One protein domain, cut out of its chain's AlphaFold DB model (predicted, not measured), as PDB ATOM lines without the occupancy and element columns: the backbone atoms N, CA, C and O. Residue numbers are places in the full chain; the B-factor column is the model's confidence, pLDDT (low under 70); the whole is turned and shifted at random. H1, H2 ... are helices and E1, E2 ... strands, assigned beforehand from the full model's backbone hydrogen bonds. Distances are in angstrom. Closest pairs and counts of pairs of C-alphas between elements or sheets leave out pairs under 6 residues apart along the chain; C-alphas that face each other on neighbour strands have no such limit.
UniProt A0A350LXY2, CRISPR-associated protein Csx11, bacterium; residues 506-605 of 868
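Overview. This is residues 506 to 605 of the 868 residues of the protein "CRISPR-associated protein Csx11" of bacterium (UniProt A0A350LXY2). A single strongly twisted sheet of six antiparallel strands makes most of the framework, and one short helix, H1, packs over one face of it, near the edge made by E1 and E6. The long link of residues 581 to 597 runs from one edge strand, E5, to the other, E6. The printed part has 100 residues, with one named helix and six named strands in the chain order E1 E2 E3 E4 H1 E5 E6; the sheet's order is E5 E2 E3 E4 E1 E6. The class is mixed, helices and strands, with under half of the residues in named elements. The whole is compact and rounded, with a radius of gyration of the C-alphas of 12.4 A and spans of 34 by 27 by 25 A.

Arrangement. In the sheet, E2, residues 523 to 528, and E3, residues 536 to 541, form a hairpin, with N 525 and O 539 2.8 A apart, within hydrogen-bond range. E3 and E4, residues 546 to 549, form another, with N 540 and O 548 at 2.8 A. E2, E3 and E4 are a meander, each strand the antiparallel neighbour of the one before. With E1, residues 506 to 511, they make a Greek key, four strands in a row of which the first is the antiparallel neighbour of the fourth; N 510 and O 547 are 2.8 A apart. The edge strand E6, residues 598 to 604, is antiparallel to E1 at 150 degrees, with N 509 and O 600 at 2.8 A. The other edge strand, E5, residues 577 to 580, is antiparallel to E2, with N 526 and O 579 at 2.8 A. E5 and E6 are apart. H1, residues 563 to 572, is on the sheet at a height over the sheet of 8.6 A, giving two layers, a helix on one face of a sheet. It lies over E1 and only just not over E4, on which 2 of its C-alphas fall; on the local plane it runs along the strands, at 2 degrees to E1. The closest C-alphas of H1 and E1 are those of Ile 564 and Lys 506, 7.5 A apart. In H1 every O i to N i+4 pair is within hydrogen-bond range.

Along the chain. E1 begins at C-alpha 506 (9.242, 8.235, -13.589) and is 16.7 A long; E2 is 16.4 A and E3 15.5 A. E4 and E5 are 10.5 A each. H1, 14.7 A long, begins at C-alpha 563 (3.309, 15.282, -15.007). E6, 19.7 A, ends at C-alpha 604 (11.824, 2.858, -15.179).

Size, cuts and confidence. The two C-alphas farthest apart, those of Gln 590 and Tyr 605, are 36.4 A apart. The printed part has no cut. The links E1 to E2, E4 to H1 and E5 to E6 are long. The mean pLDDT of the printed part is 88.9, and residues 515 to 516 are under 70.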
ATOM      1  N   LYS A 506       9.145   8.036 -15.037       94.50
ATOM      2  CA  LYS A 506       9.242   8.235 -13.589       94.50
ATOM      3  C   LYS A 506       7.990   7.745 -12.884       94.50
ATOM      4  O   LYS A 506       6.884   7.996 -13.348       94.50
ATOM      5  N   ARG A 507       8.183   7.103 -11.733       94.50
ATOM      6  CA  ARG A 507       7.138   6.735 -10.769       94.50
ATOM      7  C   ARG A 507       7.407   7.411  -9.425       94.50
ATOM      8  O   ARG A 507       8.551   7.749  -9.112       94.50
ATOM      9  N   ILE A 508       6.370   7.592  -8.615       94.88
ATOM     10  CA  ILE A 508       6.477   8.124  -7.254       94.88
ATOM     11  C   ILE A 508       6.266   6.986  -6.256       94.88
ATOM     12  O   ILE A 508       5.206   6.363  -6.222       94.88
ATOM     13  N   ARG A 509       7.261   6.764  -5.400       93.50
ATOM     14  CA  ARG A 509       7.130   5.987  -4.165       93.50
ATOM     15  C   ARG A 509       6.709   6.930  -3.048       93.50
ATOM     16  O   ARG A 509       7.374   7.941  -2.815       93.50
ATOM     17  N   LEU A 510       5.630   6.603  -2.357       91.19
ATOM     18  CA  LEU A 510       5.064   7.411  -1.284       91.19
ATOM     19  C   LEU A 510       4.864   6.573  -0.022       91.19
ATOM     20  O   LEU A 510       4.568   5.382  -0.093       91.19
ATOM     21  N   ASN A 511       5.072   7.196   1.135       89.00
ATOM     22  CA  ASN A 511       4.848   6.565   2.430       89.00
ATOM     23  C   ASN A 511       3.649   7.222   3.121       89.00
ATOM     24  O   ASN A 511       3.593   8.448   3.265       89.00
ATOM     25  N   ILE A 512       2.689   6.393   3.512       85.25
ATOM     26  CA  ILE A 512       1.460   6.773   4.194       85.25
ATOM     27  C   ILE A 512       1.434   6.055   5.541       85.25
ATOM     28  O   ILE A 512       1.659   4.851   5.615       85.25
ATOM     29  N   ASN A 513       1.090   6.774   6.608       80.38
ATOM     30  CA  ASN A 513       0.803   6.133   7.886       80.38
ATOM     31  C   ASN A 513      -0.565   5.431   7.811       80.38
ATOM     32  O   ASN A 513      -1.599   6.092   7.749       80.38
ATOM     33  N   ILE A 514      -0.550   4.096   7.777       73.12
ATOM     34  CA  ILE A 514      -1.737   3.249   7.574       73.12
ATOM     35  C   ILE A 514      -2.102   2.396   8.794       73.12
ATOM     36  O   ILE A 514      -2.906   1.474   8.647       73.12
ATOM     37  N   ASN A 515      -1.511   2.658   9.967       67.25
ATOM     38  CA  ASN A 515      -1.590   1.759  11.130       67.25
ATOM     39  C   ASN A 515      -3.034   1.389  11.539       67.25
ATOM     40  O   ASN A 515      -3.242   0.307  12.077       67.25
ATOM     41  N   ASP A 516      -4.025   2.211  11.177       64.88
ATOM     42  CA  ASP A 516      -5.435   2.018  11.540       64.88
ATOM     43  C   ASP A 516      -6.365   1.624  10.368       64.88
ATOM     44  O   ASP A 516      -7.575   1.521  10.564       64.88
ATOM     45  N   LEU A 517      -5.855   1.443   9.137       72.38
ATOM     46  CA  LEU A 517      -6.691   1.302   7.924       72.38
ATOM     47  C   LEU A 517      -6.877  -0.141   7.422       72.38
ATOM     48  O   LEU A 517      -7.695  -0.370   6.534       72.38
ATOM     49  N   GLY A 518      -6.121  -1.113   7.948       76.62
ATOM     50  CA  GLY A 518      -6.278  -2.533   7.592       76.62
ATOM     51  C   GLY A 518      -6.105  -2.850   6.098       76.62
ATOM     52  O   GLY A 518      -6.687  -3.814   5.601       76.62
ATOM     53  N   LEU A 519      -5.343  -2.031   5.362       84.88
ATOM     54  CA  LEU A 519      -5.162  -2.192   3.917       84.88
ATOM     55  C   LEU A 519      -4.404  -3.484   3.599       84.88
ATOM     56  O   LEU A 519      -3.362  -3.780   4.189       84.88
ATOM     57  N   LYS A 520      -4.911  -4.233   2.616       84.44
ATOM     58  CA  LYS A 520      -4.280  -5.457   2.123       84.44
ATOM     59  C   LYS A 520      -2.935  -5.111   1.501       84.44
ATOM     60  O   LYS A 520      -2.823  -4.182   0.701       84.44
ATOM     61  N   GLN A 521      -1.910  -5.862   1.876       84.69
ATOM     62  CA  GLN A 521      -0.599  -5.782   1.238       84.69
ATOM     63  C   GLN A 521      -0.678  -6.330  -0.192       84.69
ATOM     64  O   GLN A 521      -1.590  -7.090  -0.529       84.69
ATOM     65  N   TYR A 522       0.271  -5.929  -1.032       84.50
ATOM     66  CA  TYR A 522       0.379  -6.344  -2.433       84.50
ATOM     67  C   TYR A 522      -0.900  -6.135  -3.255       84.50
ATOM     68  O   TYR A 522      -1.282  -6.990  -4.055       84.50
ATOM     69  N   SER A 523      -1.583  -5.012  -3.026       85.94
ATOM     70  CA  SER A 523      -2.899  -4.723  -3.606       85.94
ATOM     71  C   SER A 523      -2.944  -3.348  -4.273       85.94
ATOM     72  O   SER A 523      -2.239  -2.421  -3.870       85.94
ATOM     73  N   GLU A 524      -3.778  -3.229  -5.302       90.44
ATOM     74  CA  GLU A 524      -3.964  -2.019  -6.107       90.44
ATOM     75  C   GLU A 524      -5.108  -1.168  -5.535       90.44
ATOM     76  O   GLU A 524      -6.183  -1.665  -5.184       90.44
ATOM     77  N   TYR A 525      -4.863   0.134  -5.426       93.19
ATOM     78  CA  TYR A 525      -5.764   1.114  -4.838       93.19
ATOM     79  C   TYR A 525      -5.868   2.353  -5.721       93.19
ATOM     80  O   TYR A 525      -4.936   2.720  -6.430       93.19
ATOM     81  N   ILE A 526      -6.997   3.047  -5.629       94.44
ATOM     82  CA  ILE A 526      -7.223   4.349  -6.250       94.44
ATOM     83  C   ILE A 526      -7.252   5.409  -5.156       94.44
ATOM     84  O   ILE A 526      -8.112   5.373  -4.273       94.44
ATOM     85  N   ILE A 527      -6.354   6.382  -5.258       93.69
ATOM     86  CA  ILE A 527      -6.376   7.622  -4.488       93.69
ATOM     87  C   ILE A 527      -7.114   8.679  -5.314       93.69
ATOM     88  O   ILE A 527      -6.774   8.879  -6.478       93.69
ATOM     89  N   LYS A 528      -8.105   9.377  -4.742       93.44
ATOM     90  CA  LYS A 528      -8.700  10.560  -5.401       93.44
ATOM     91  C   LYS A 528      -8.190  11.829  -4.734       93.44
ATOM     92  O   LYS A 528      -8.349  11.988  -3.524       93.44
ATOM     93  N   ILE A 529      -7.600  12.720  -5.527       92.00
ATOM     94  CA  ILE A 529      -7.027  13.988  -5.058       92.00
ATOM     95  C   ILE A 529      -7.824  15.137  -5.666       92.00
ATOM     96  O   ILE A 529      -8.018  15.182  -6.876       92.00
ATOM     97  N   GLU A 530      -8.319  16.047  -4.835       89.56
ATOM     98  CA  GLU A 530      -9.065  17.223  -5.289       89.56
ATOM     99  C   GLU A 530      -8.204  18.110  -6.212       89.56
ATOM    100  O   GLU A 530      -6.984  18.148  -6.079       89.56
ATOM    101  N   GLU A 531      -8.824  18.777  -7.191       91.50
ATOM    102  CA  GLU A 531      -8.181  19.607  -8.238       91.50
ATOM    103  C   GLU A 531      -7.199  18.893  -9.195       91.50
ATOM    104  O   GLU A 531      -6.801  19.480 -10.207       91.50
ATOM    105  N   LEU A 532      -6.831  17.633  -8.945       94.06
ATOM    106  CA  LEU A 532      -6.010  16.842  -9.861       94.06
ATOM    107  C   LEU A 532      -6.825  16.422 -11.095       94.06
ATOM    108  O   LEU A 532      -7.983  16.013 -10.994       94.06
ATOM    109  N   LYS A 533      -6.222  16.509 -12.281       92.00
ATOM    110  CA  LYS A 533      -6.838  16.104 -13.552       92.00
ATOM    111  C   LYS A 533      -5.949  15.083 -14.269       92.00
ATOM    112  O   LYS A 533      -4.862  15.469 -14.684       92.00
ATOM    113  N   PRO A 534      -6.391  13.827 -14.470       91.31
ATOM    114  CA  PRO A 534      -7.592  13.212 -13.892       91.31
ATOM    115  C   PRO A 534      -7.507  13.086 -12.359       91.31
ATOM    116  O   PRO A 534      -6.420  13.023 -11.803       91.31
ATOM    117  N   GLN A 535      -8.658  13.031 -11.678       91.88
ATOM    118  CA  GLN A 535      -8.730  13.066 -10.205       91.88
ATOM    119  C   GLN A 535      -8.227  11.784  -9.527       91.88
ATOM    120  O   GLN A 535      -7.788  11.808  -8.378       91.88
ATOM    121  N   SER A 536      -8.334  10.655 -10.228       93.25
ATOM    122  CA  SER A 536      -7.981   9.330  -9.724       93.25
ATOM    123  C   SER A 536      -6.538   8.986 -10.072       93.25
ATOM    124  O   SER A 536      -6.176   9.021 -11.246       93.25
ATOM    125  N   LEU A 537      -5.769   8.596  -9.058       94.31
ATOM    126  CA  LEU A 537      -4.404   8.096  -9.146       94.31
ATOM    127  C   LEU A 537      -4.355   6.638  -8.668       94.31
ATOM    128  O   LEU A 537      -4.701   6.336  -7.526       94.31
ATOM    129  N   LEU A 538      -3.909   5.743  -9.533       94.38
ATOM    130  CA  LEU A 538      -3.705   4.330  -9.282       94.38
ATOM    131  C   LEU A 538      -2.357   4.110  -8.590       94.38
ATOM    132  O   LEU A 538      -1.294   4.523  -9.072       94.38
ATOM    133  N   VAL A 539      -2.413   3.430  -7.451       94.50
ATOM    134  CA  VAL A 539      -1.257   3.122  -6.616       94.50
ATOM    135  C   VAL A 539      -1.247   1.656  -6.199       94.50
ATOM    136  O   VAL A 539      -2.286   1.039  -5.993       94.50
ATOM    137  N   PHE A 540      -0.058   1.102  -6.024       92.69
ATOM    138  CA  PHE A 540       0.167  -0.239  -5.506       92.69
ATOM    139  C   PHE A 540       0.685  -0.164  -4.074       92.69
ATOM    140  O   PHE A 540       1.731   0.441  -3.838       92.69
ATOM    141  N   HIS A 541      -0.022  -0.783  -3.131       91.69
ATOM    142  CA  HIS A 541       0.421  -0.938  -1.748       91.69
ATOM    143  C   HIS A 541       1.353  -2.146  -1.642       91.69
ATOM    144  O   HIS A 541       0.909  -3.283  -1.802       91.69
ATOM    145  N   ALA A 542       2.634  -1.918  -1.349       87.75
ATOM    146  CA  ALA A 542       3.592  -2.996  -1.131       87.75
ATOM    147  C   ALA A 542       3.415  -3.598   0.268       87.75
ATOM    148  O   ALA A 542       2.857  -4.683   0.409       87.75
ATOM    149  N   SER A 543       3.863  -2.886   1.302       86.50
ATOM    150  CA  SER A 543       3.685  -3.258   2.710       86.50
ATOM    151  C   SER A 543       3.977  -2.065   3.625       86.50
ATOM    152  O   SER A 543       4.627  -1.113   3.202       86.50
ATOM    153  N   GLY A 544       3.511  -2.103   4.878       82.62
ATOM    154  CA  GLY A 544       3.933  -1.145   5.914       82.62
ATOM    155  C   GLY A 544       3.722   0.336   5.567       82.62
ATOM    156  O   GLY A 544       4.528   1.169   5.973       82.62
ATOM    157  N   GLY A 545       2.687   0.663   4.783       85.88
ATOM    158  CA  GLY A 545       2.384   2.042   4.384       85.88
ATOM    159  C   GLY A 545       3.136   2.524   3.151       85.88
ATOM    160  O   GLY A 545       3.044   3.693   2.784       85.88
ATOM    161  N   GLU A 546       3.883   1.645   2.495       90.88
ATOM    162  CA  GLU A 546       4.599   1.950   1.270       90.88
ATOM    163  C   GLU A 546       3.728   1.747   0.031       90.88
ATOM    164  O   GLU A 546       3.239   0.645  -0.230       90.88
ATOM    165  N   PHE A 547       3.605   2.801  -0.769       93.00
ATOM    166  CA  PHE A 547       2.857   2.803  -2.017       93.00
ATOM    167  C   PHE A 547       3.716   3.266  -3.188       93.00
ATOM    168  O   PHE A 547       4.646   4.059  -3.032       93.00
ATOM    169  N   TYR A 548       3.348   2.817  -4.381       94.19
ATOM    170  CA  TYR A 548       3.967   3.207  -5.642       94.19
ATOM    171  C   TYR A 548       2.881   3.652  -6.607       94.19
ATOM    172  O   TYR A 548       1.878   2.961  -6.738       94.19
ATOM    173  N   THR A 549       3.062   4.768  -7.307       95.31
ATOM    174  CA  THR A 549       2.234   5.052  -8.487       95.31
ATOM    175  C   THR A 549       2.502   3.984  -9.534       95.31
ATOM    176  O   THR A 549       3.667   3.686  -9.803       95.31
ATOM    177  N   ILE A 550       1.446   3.435 -10.119       93.19
ATOM    178  CA  ILE A 550       1.537   2.360 -11.114       93.19
ATOM    179  C   ILE A 550       0.809   2.735 -12.402       93.19
ATOM    180  O   ILE A 550       0.231   1.889 -13.072       93.19
ATOM    181  N   GLU A 551       0.836   4.015 -12.767       92.88
ATOM    182  CA  GLU A 551       0.340   4.488 -14.053       92.88
ATOM    183  C   GLU A 551       1.203   5.613 -14.620       92.88
ATOM    184  O   GLU A 551       1.901   6.305 -13.876       92.88
ATOM    185  N   SER A 552       1.134   5.810 -15.941       91.75
ATOM    186  CA  SER A 552       1.841   6.895 -16.622       91.75
ATOM    187  C   SER A 552       1.478   8.251 -16.013       91.75
ATOM    188  O   SER A 552       0.307   8.648 -15.981       91.75
ATOM    189  N   ILE A 553       2.501   8.947 -15.516       91.81
ATOM    190  CA  ILE A 553       2.357  10.185 -14.748       91.81
ATOM    191  C   ILE A 553       2.143  11.410 -15.651       91.81
ATOM    192  O   ILE A 553       1.503  12.373 -15.231       91.81
ATOM    193  N   GLU A 554       2.630  11.388 -16.891       87.44
ATOM    194  CA  GLU A 554       2.654  12.565 -17.779       87.44
ATOM    195  C   GLU A 554       1.261  13.137 -18.092       87.44
ATOM    196  O   GLU A 554       1.115  14.327 -18.371       87.44
ATOM    197  N   LYS A 555       0.207  12.325 -17.967       87.56
ATOM    198  CA  LYS A 555      -1.182  12.753 -18.194       87.56
ATOM    199  C   LYS A 555      -1.777  13.624 -17.081       87.56
ATOM    200  O   LYS A 555      -2.840  14.209 -17.284       87.56
ATOM    201  N   PHE A 556      -1.151  13.683 -15.905       92.25
ATOM    202  CA  PHE A 556      -1.696  14.410 -14.760       92.25
ATOM    203  C   PHE A 556      -1.397  15.906 -14.826       92.25
ATOM    204  O   PHE A 556      -0.282  16.325 -15.131       92.25
ATOM    205  N   LYS A 557      -2.391  16.718 -14.473       93.62
ATOM    206  CA  LYS A 557      -2.304  18.176 -14.365       93.62
ATOM    207  C   LYS A 557      -2.859  18.626 -13.022       93.62
ATOM    208  O   LYS A 557      -3.897  18.135 -12.580       93.62
ATOM    209  N   PHE A 558      -2.174  19.563 -12.384       93.94
ATOM    210  CA  PHE A 558      -2.577  20.154 -11.113       93.94
ATOM    211  C   PHE A 558      -2.183  21.626 -11.135       93.94
ATOM    212  O   PHE A 558      -0.992  21.952 -11.158       93.94
ATOM    213  N   ARG A 559      -3.183  22.515 -11.151       90.75
ATOM    214  CA  ARG A 559      -2.984  23.955 -11.396       90.75
ATOM    215  C   ARG A 559      -2.207  24.158 -12.712       90.75
ATOM    216  O   ARG A 559      -2.540  23.516 -13.703       90.75
ATOM    217  N   GLU A 560      -1.155  24.973 -12.704       90.81
ATOM    218  CA  GLU A 560      -0.293  25.248 -13.869       90.81
ATOM    219  C   GLU A 560       0.798  24.183 -14.113       90.81
ATOM    220  O   GLU A 560       1.647  24.343 -14.989       90.81
ATOM    221  N   LYS A 561       0.838  23.107 -13.316       92.88
ATOM    222  CA  LYS A 561       1.862  22.056 -13.418       92.88
ATOM    223  C   LYS A 561       1.314  20.817 -14.118       92.88
ATOM    224  O   LYS A 561       0.136  20.483 -13.981       92.88
ATOM    225  N   SER A 562       2.213  20.090 -14.779       91.88
ATOM    226  CA  SER A 562       1.935  18.818 -15.457       91.88
ATOM    227  C   SER A 562       2.890  17.714 -14.995       91.88
ATOM    228  O   SER A 562       3.943  17.984 -14.401       91.88
ATOM    229  N   GLY A 563       2.503  16.467 -15.249       91.38
ATOM    230  CA  GLY A 563       3.309  15.282 -15.007       91.38
ATOM    231  C   GLY A 563       3.708  15.119 -13.541       91.38
ATOM    232  O   GLY A 563       2.912  15.272 -12.610       91.38
ATOM    233  N   ILE A 564       4.986  14.821 -13.316       91.44
ATOM    234  CA  ILE A 564       5.498  14.494 -11.980       91.44
ATOM    235  C   ILE A 564       5.391  15.641 -10.978       91.44
ATOM    236  O   ILE A 564       5.184  15.412  -9.784       91.44
ATOM    237  N   TRP A 565       5.512  16.881 -11.449       91.12
ATOM    238  CA  TRP A 565       5.414  18.060 -10.596       91.12
ATOM    239  C   TRP A 565       3.973  18.335 -10.177       91.12
ATOM    240  O   TRP A 565       3.755  18.737  -9.036       91.12
ATOM    241  N   ALA A 566       3.009  18.056 -11.061       92.81
ATOM    242  CA  ALA A 566       1.591  18.105 -10.726       92.81
ATOM    243  C   ALA A 566       1.264  17.131  -9.590       92.81
ATOM    244  O   ALA A 566       0.715  17.537  -8.569       92.81
ATOM    245  N   LEU A 567       1.676  15.865  -9.728       92.88
ATOM    246  CA  LEU A 567       1.414  14.847  -8.709       92.88
ATOM    247  C   LEU A 567       2.119  15.134  -7.385       92.88
ATOM    248  O   LEU A 567       1.512  14.968  -6.332       92.88
ATOM    249  N   LYS A 568       3.378  15.587  -7.408       91.00
ATOM    250  CA  LYS A 568       4.099  15.929  -6.173       91.00
ATOM    251  C   LYS A 568       3.397  17.017  -5.374       91.00
ATOM    252  O   LYS A 568       3.347  16.921  -4.152       91.00
ATOM    253  N   ASP A 569       2.891  18.046  -6.042       90.25
ATOM    254  CA  ASP A 569       2.194  19.131  -5.357       90.25
ATOM    255  C   ASP A 569       0.786  18.722  -4.924       90.25
ATOM    256  O   ASP A 569       0.395  19.027  -3.800       90.25
ATOM    257  N   ALA A 570       0.071  17.956  -5.749       91.81
ATOM    258  CA  ALA A 570      -1.229  17.404  -5.387       91.81
ATOM    259  C   ALA A 570      -1.134  16.499  -4.141       91.81
ATOM    260  O   ALA A 570      -1.896  16.665  -3.194       91.81
ATOM    261  N   LEU A 571      -0.142  15.601  -4.082       91.06
ATOM    262  CA  LEU A 571       0.079  14.696  -2.946       91.06
ATOM    263  C   LEU A 571       0.475  15.426  -1.650       91.06
ATOM    264  O   LEU A 571       0.161  14.943  -0.562       91.06
ATOM    265  N   LYS A 572       1.141  16.588  -1.737       87.94
ATOM    266  CA  LYS A 572       1.478  17.412  -0.558       87.94
ATOM    267  C   LYS A 572       0.247  18.012   0.118       87.94
ATOM    268  O   LYS A 572       0.284  18.218   1.327       87.94
ATOM    269  N   ASN A 573      -0.817  18.275  -0.640       87.06
ATOM    270  CA  ASN A 573      -2.072  18.800  -0.096       87.06
ATOM    271  C   ASN A 573      -2.895  17.729   0.638       87.06
ATOM    272  O   ASN A 573      -3.934  18.053   1.204       87.06
ATOM    273  N   GLY A 574      -2.427  16.477   0.649       87.19
ATOM    274  CA  GLY A 574      -3.143  15.355   1.240       87.19
ATOM    275  C   GLY A 574      -4.337  14.908   0.401       87.19
ATOM    276  O   GLY A 574      -4.629  15.443  -0.670       87.19
ATOM    277  N   PHE A 575      -5.012  13.863   0.867       91.25
ATOM    278  CA  PHE A 575      -6.217  13.342   0.228       91.25
ATOM    279  C   PHE A 575      -7.148  12.682   1.246       91.25
ATOM    280  O   PHE A 575      -6.723  12.241   2.313       91.25
ATOM    281  N   TYR A 576      -8.427  12.588   0.880       91.19
ATOM    282  CA  TYR A 576      -9.507  12.060   1.729       91.19
ATOM    283  C   TYR A 576     -10.141  10.788   1.164       91.19
ATOM    284  O   TYR A 576     -11.120  10.279   1.714       91.19
ATOM    285  N   TRP A 577      -9.616  10.276   0.047       92.06
ATOM    286  CA  TRP A 577     -10.170   9.115  -0.632       92.06
ATOM    287  C   TRP A 577      -9.111   8.079  -0.994       92.06
ATOM    288  O   TRP A 577      -8.218   8.365  -1.790       92.06
ATOM    289  N   ILE A 578      -9.283   6.855  -0.490       92.00
ATOM    290  CA  ILE A 578      -8.615   5.654  -1.005       92.00
ATOM    291  C   ILE A 578      -9.649   4.540  -1.175       92.00
ATOM    292  O   ILE A 578     -10.514   4.364  -0.319       92.00
ATOM    293  N   ALA A 579      -9.594   3.802  -2.277       92.25
ATOM    294  CA  ALA A 579     -10.517   2.706  -2.565       92.25
ATOM    295  C   ALA A 579      -9.780   1.538  -3.222       92.25
ATOM    296  O   ALA A 579      -8.810   1.767  -3.941       92.25
ATOM    297  N   GLU A 580     -10.231   0.300  -3.002       90.44
ATOM    298  CA  GLU A 580      -9.777  -0.841  -3.813       90.44
ATOM    299  C   GLU A 580     -10.114  -0.568  -5.289       90.44
ATOM    300  O   GLU A 580     -11.186  -0.030  -5.588       90.44
ATOM    301  N   GLU A 581      -9.229  -0.940  -6.217       87.56
ATOM    302  CA  GLU A 581      -9.456  -0.679  -7.646       87.56
ATOM    303  C   GLU A 581     -10.763  -1.304  -8.168       87.56
ATOM    304  O   GLU A 581     -11.474  -0.686  -8.961       87.56
ATOM    305  N   GLU A 582     -11.117  -2.496  -7.683       84.31
ATOM    306  CA  GLU A 582     -12.353  -3.202  -8.048       84.31
ATOM    307  C   GLU A 582     -13.618  -2.535  -7.483       84.31
ATOM    308  O   GLU A 582     -14.724  -2.757  -7.979       84.31
ATOM    309  N   LYS A 583     -13.471  -1.702  -6.445       88.56
ATOM    310  CA  LYS A 583     -14.567  -1.016  -5.747       88.56
ATOM    311  C   LYS A 583     -14.266   0.483  -5.606       88.56
ATOM    312  O   LYS A 583     -14.275   1.008  -4.489       88.56
ATOM    313  N   PRO A 584     -14.100   1.224  -6.720       87.31
ATOM    314  CA  PRO A 584     -13.595   2.606  -6.726       87.31
ATOM    315  C   PRO A 584     -14.512   3.616  -6.014       87.31
ATOM    316  O   PRO A 584     -14.112   4.752  -5.731       87.31
ATOM    317  N   ASN A 585     -15.757   3.216  -5.747       88.88
ATOM    318  CA  ASN A 585     -16.784   4.020  -5.089       88.88
ATOM    319  C   ASN A 585     -16.852   3.794  -3.569       88.88
ATOM    320  O   ASN A 585     -17.608   4.485  -2.897       88.88
ATOM    321  N   THR A 586     -16.059   2.869  -3.021       90.62
ATOM    322  CA  THR A 586     -16.026   2.586  -1.578       90.62
ATOM    323  C   THR A 586     -14.823   3.275  -0.945       90.62
ATOM    324  O   THR A 586     -13.703   2.784  -1.058       90.62
ATOM    325  N   ASN A 587     -15.039   4.421  -0.291       90.81
ATOM    326  CA  ASN A 587     -13.961   5.133   0.394       90.81
ATOM    327  C   ASN A 587     -13.579   4.434   1.706       90.81
ATOM    328  O   ASN A 587     -14.382   4.364   2.635       90.81
ATOM    329  N   LEU A 588     -12.332   3.982   1.802       89.50
ATOM    330  CA  LEU A 588     -11.779   3.339   2.991       89.50
ATOM    331  C   LEU A 588     -11.314   4.349   4.054       89.50
ATOM    332  O   LEU A 588     -11.082   3.955   5.193       89.50
ATOM    333  N   LEU A 589     -11.197   5.643   3.723       85.69
ATOM    334  CA  LEU A 589     -10.723   6.669   4.664       85.69
ATOM    335  C   LEU A 589     -11.808   7.267   5.564       85.69
ATOM    336  O   LEU A 589     -11.455   7.951   6.517       85.69
ATOM    337  N   GLN A 590     -13.103   7.041   5.303       78.19
ATOM    338  CA  GLN A 590     -14.209   7.576   6.122       78.19
ATOM    339  C   GLN A 590     -14.045   9.077   6.486       78.19
ATOM    340  O   GLN A 590     -14.288   9.478   7.620       78.19
ATOM    341  N   ASN A 591     -13.603   9.905   5.527       72.50
ATOM    342  CA  ASN A 591     -13.304  11.344   5.676       72.50
ATOM    343  C   ASN A 591     -12.083  11.715   6.545       72.50
ATOM    344  O   ASN A 591     -11.924  12.880   6.906       72.50
ATOM    345  N   ARG A 592     -11.183  10.774   6.852       83.75
ATOM    346  CA  ARG A 592      -9.873  11.085   7.446       83.75
ATOM    347  C   ARG A 592      -8.930  11.661   6.388       83.75
ATOM    348  O   ARG A 592      -8.781  11.081   5.314       83.75
ATOM    349  N   GLU A 593      -8.278  12.776   6.708       86.19
ATOM    350  CA  GLU A 593      -7.208  13.338   5.879       86.19
ATOM    351  C   GLU A 593      -5.947  12.476   6.000       86.19
ATOM    352  O   GLU A 593      -5.470  12.199   7.104       86.19
ATOM    353  N   ILE A 594      -5.371  12.095   4.863       86.62
ATOM    354  CA  ILE A 594      -4.067  11.446   4.800       86.62
ATOM    355  C   ILE A 594      -3.040  12.421   4.235       86.62
ATOM    356  O   ILE A 594      -3.154  12.873   3.095       86.62
ATOM    357  N   LYS A 595      -1.994  12.695   5.022       83.50
ATOM    358  CA  LYS A 595      -0.826  13.470   4.588       83.50
ATOM    359  C   LYS A 595       0.292  12.544   4.134       83.50
ATOM    360  O   LYS A 595       0.649  11.595   4.833       83.50
ATOM    361  N   VAL A 596       0.874  12.848   2.979       84.44
ATOM    362  CA  VAL A 596       2.013  12.100   2.438       84.44
ATOM    363  C   VAL A 596       3.297  12.638   3.065       84.44
ATOM    364  O   VAL A 596       3.672  13.785   2.838       84.44
ATOM    365  N   SER A 597       3.965  11.816   3.876       70.56
ATOM    366  CA  SER A 597       5.116  12.245   4.684       70.56
ATOM    367  C   SER A 597       6.407  12.362   3.868       70.56
ATOM    368  O   SER A 597       7.203  13.273   4.088       70.56
ATOM    369  N   ASN A 598       6.618  11.455   2.908       80.19
ATOM    370  CA  ASN A 598       7.801  11.430   2.052       80.19
ATOM    371  C   ASN A 598       7.458  10.898   0.653       80.19
ATOM    372  O   ASN A 598       6.708   9.929   0.522       80.19
ATOM    373  N   THR A 599       8.048  11.505  -0.383       88.94
ATOM    374  CA  THR A 599       7.954  11.038  -1.773       88.94
ATOM    375  C   THR A 599       9.346  10.863  -2.367       88.94
ATOM    376  O   THR A 599      10.182  11.766  -2.313       88.94
ATOM    377  N   LYS A 600       9.599   9.702  -2.971       92.44
ATOM    378  CA  LYS A 600      10.813   9.415  -3.742       92.44
ATOM    379  C   LYS A 600      10.440   9.181  -5.197       92.44
ATOM    380  O   LYS A 600       9.381   8.632  -5.483       92.44
ATOM    381  N   ILE A 601      11.302   9.622  -6.106       93.94
ATOM    382  CA  ILE A 601      11.155   9.347  -7.534       93.94
ATOM    383  C   ILE A 601      11.996   8.118  -7.854       93.94
ATOM    384  O   ILE A 601      13.157   8.060  -7.453       93.94
ATOM    385  N   GLU A 602      11.414   7.174  -8.581       94.25
ATOM    386  CA  GLU A 602      12.137   6.058  -9.186       94.25
ATOM    387  C   GLU A 602      11.979   6.127 -10.710       94.25
ATOM    388  O   GLU A 602      10.953   6.586 -11.217       94.25
ATOM    389  N   GLU A 603      13.004   5.694 -11.436       95.06
ATOM    390  CA  GLU A 603      13.027   5.682 -12.896       95.06
ATOM    391  C   GLU A 603      12.829   4.266 -13.437       95.06
ATOM    392  O   GLU A 603      13.315   3.298 -12.851       95.06
ATOM    393  N   TYR A 604      12.126   4.142 -14.560       95.25
ATOM    394  CA  TYR A 604      11.824   2.858 -15.179       95.25
ATOM    395  C   TYR A 604      11.703   2.939 -16.706       95.25
ATOM    396  O   TYR A 604      11.402   3.988 -17.280       95.25
ATOM    397  N   TYR A 605      11.905   1.807 -17.375       95.88
ATOM    398  CA  TYR A 605      11.646   1.664 -18.804       95.88
ATOM    399  C   TYR A 605      10.152   1.415 -19.062       95.88
ATOM    400  O   TYR A 605       9.611   0.442 -18.528       95.88
TER     401      TYR A 605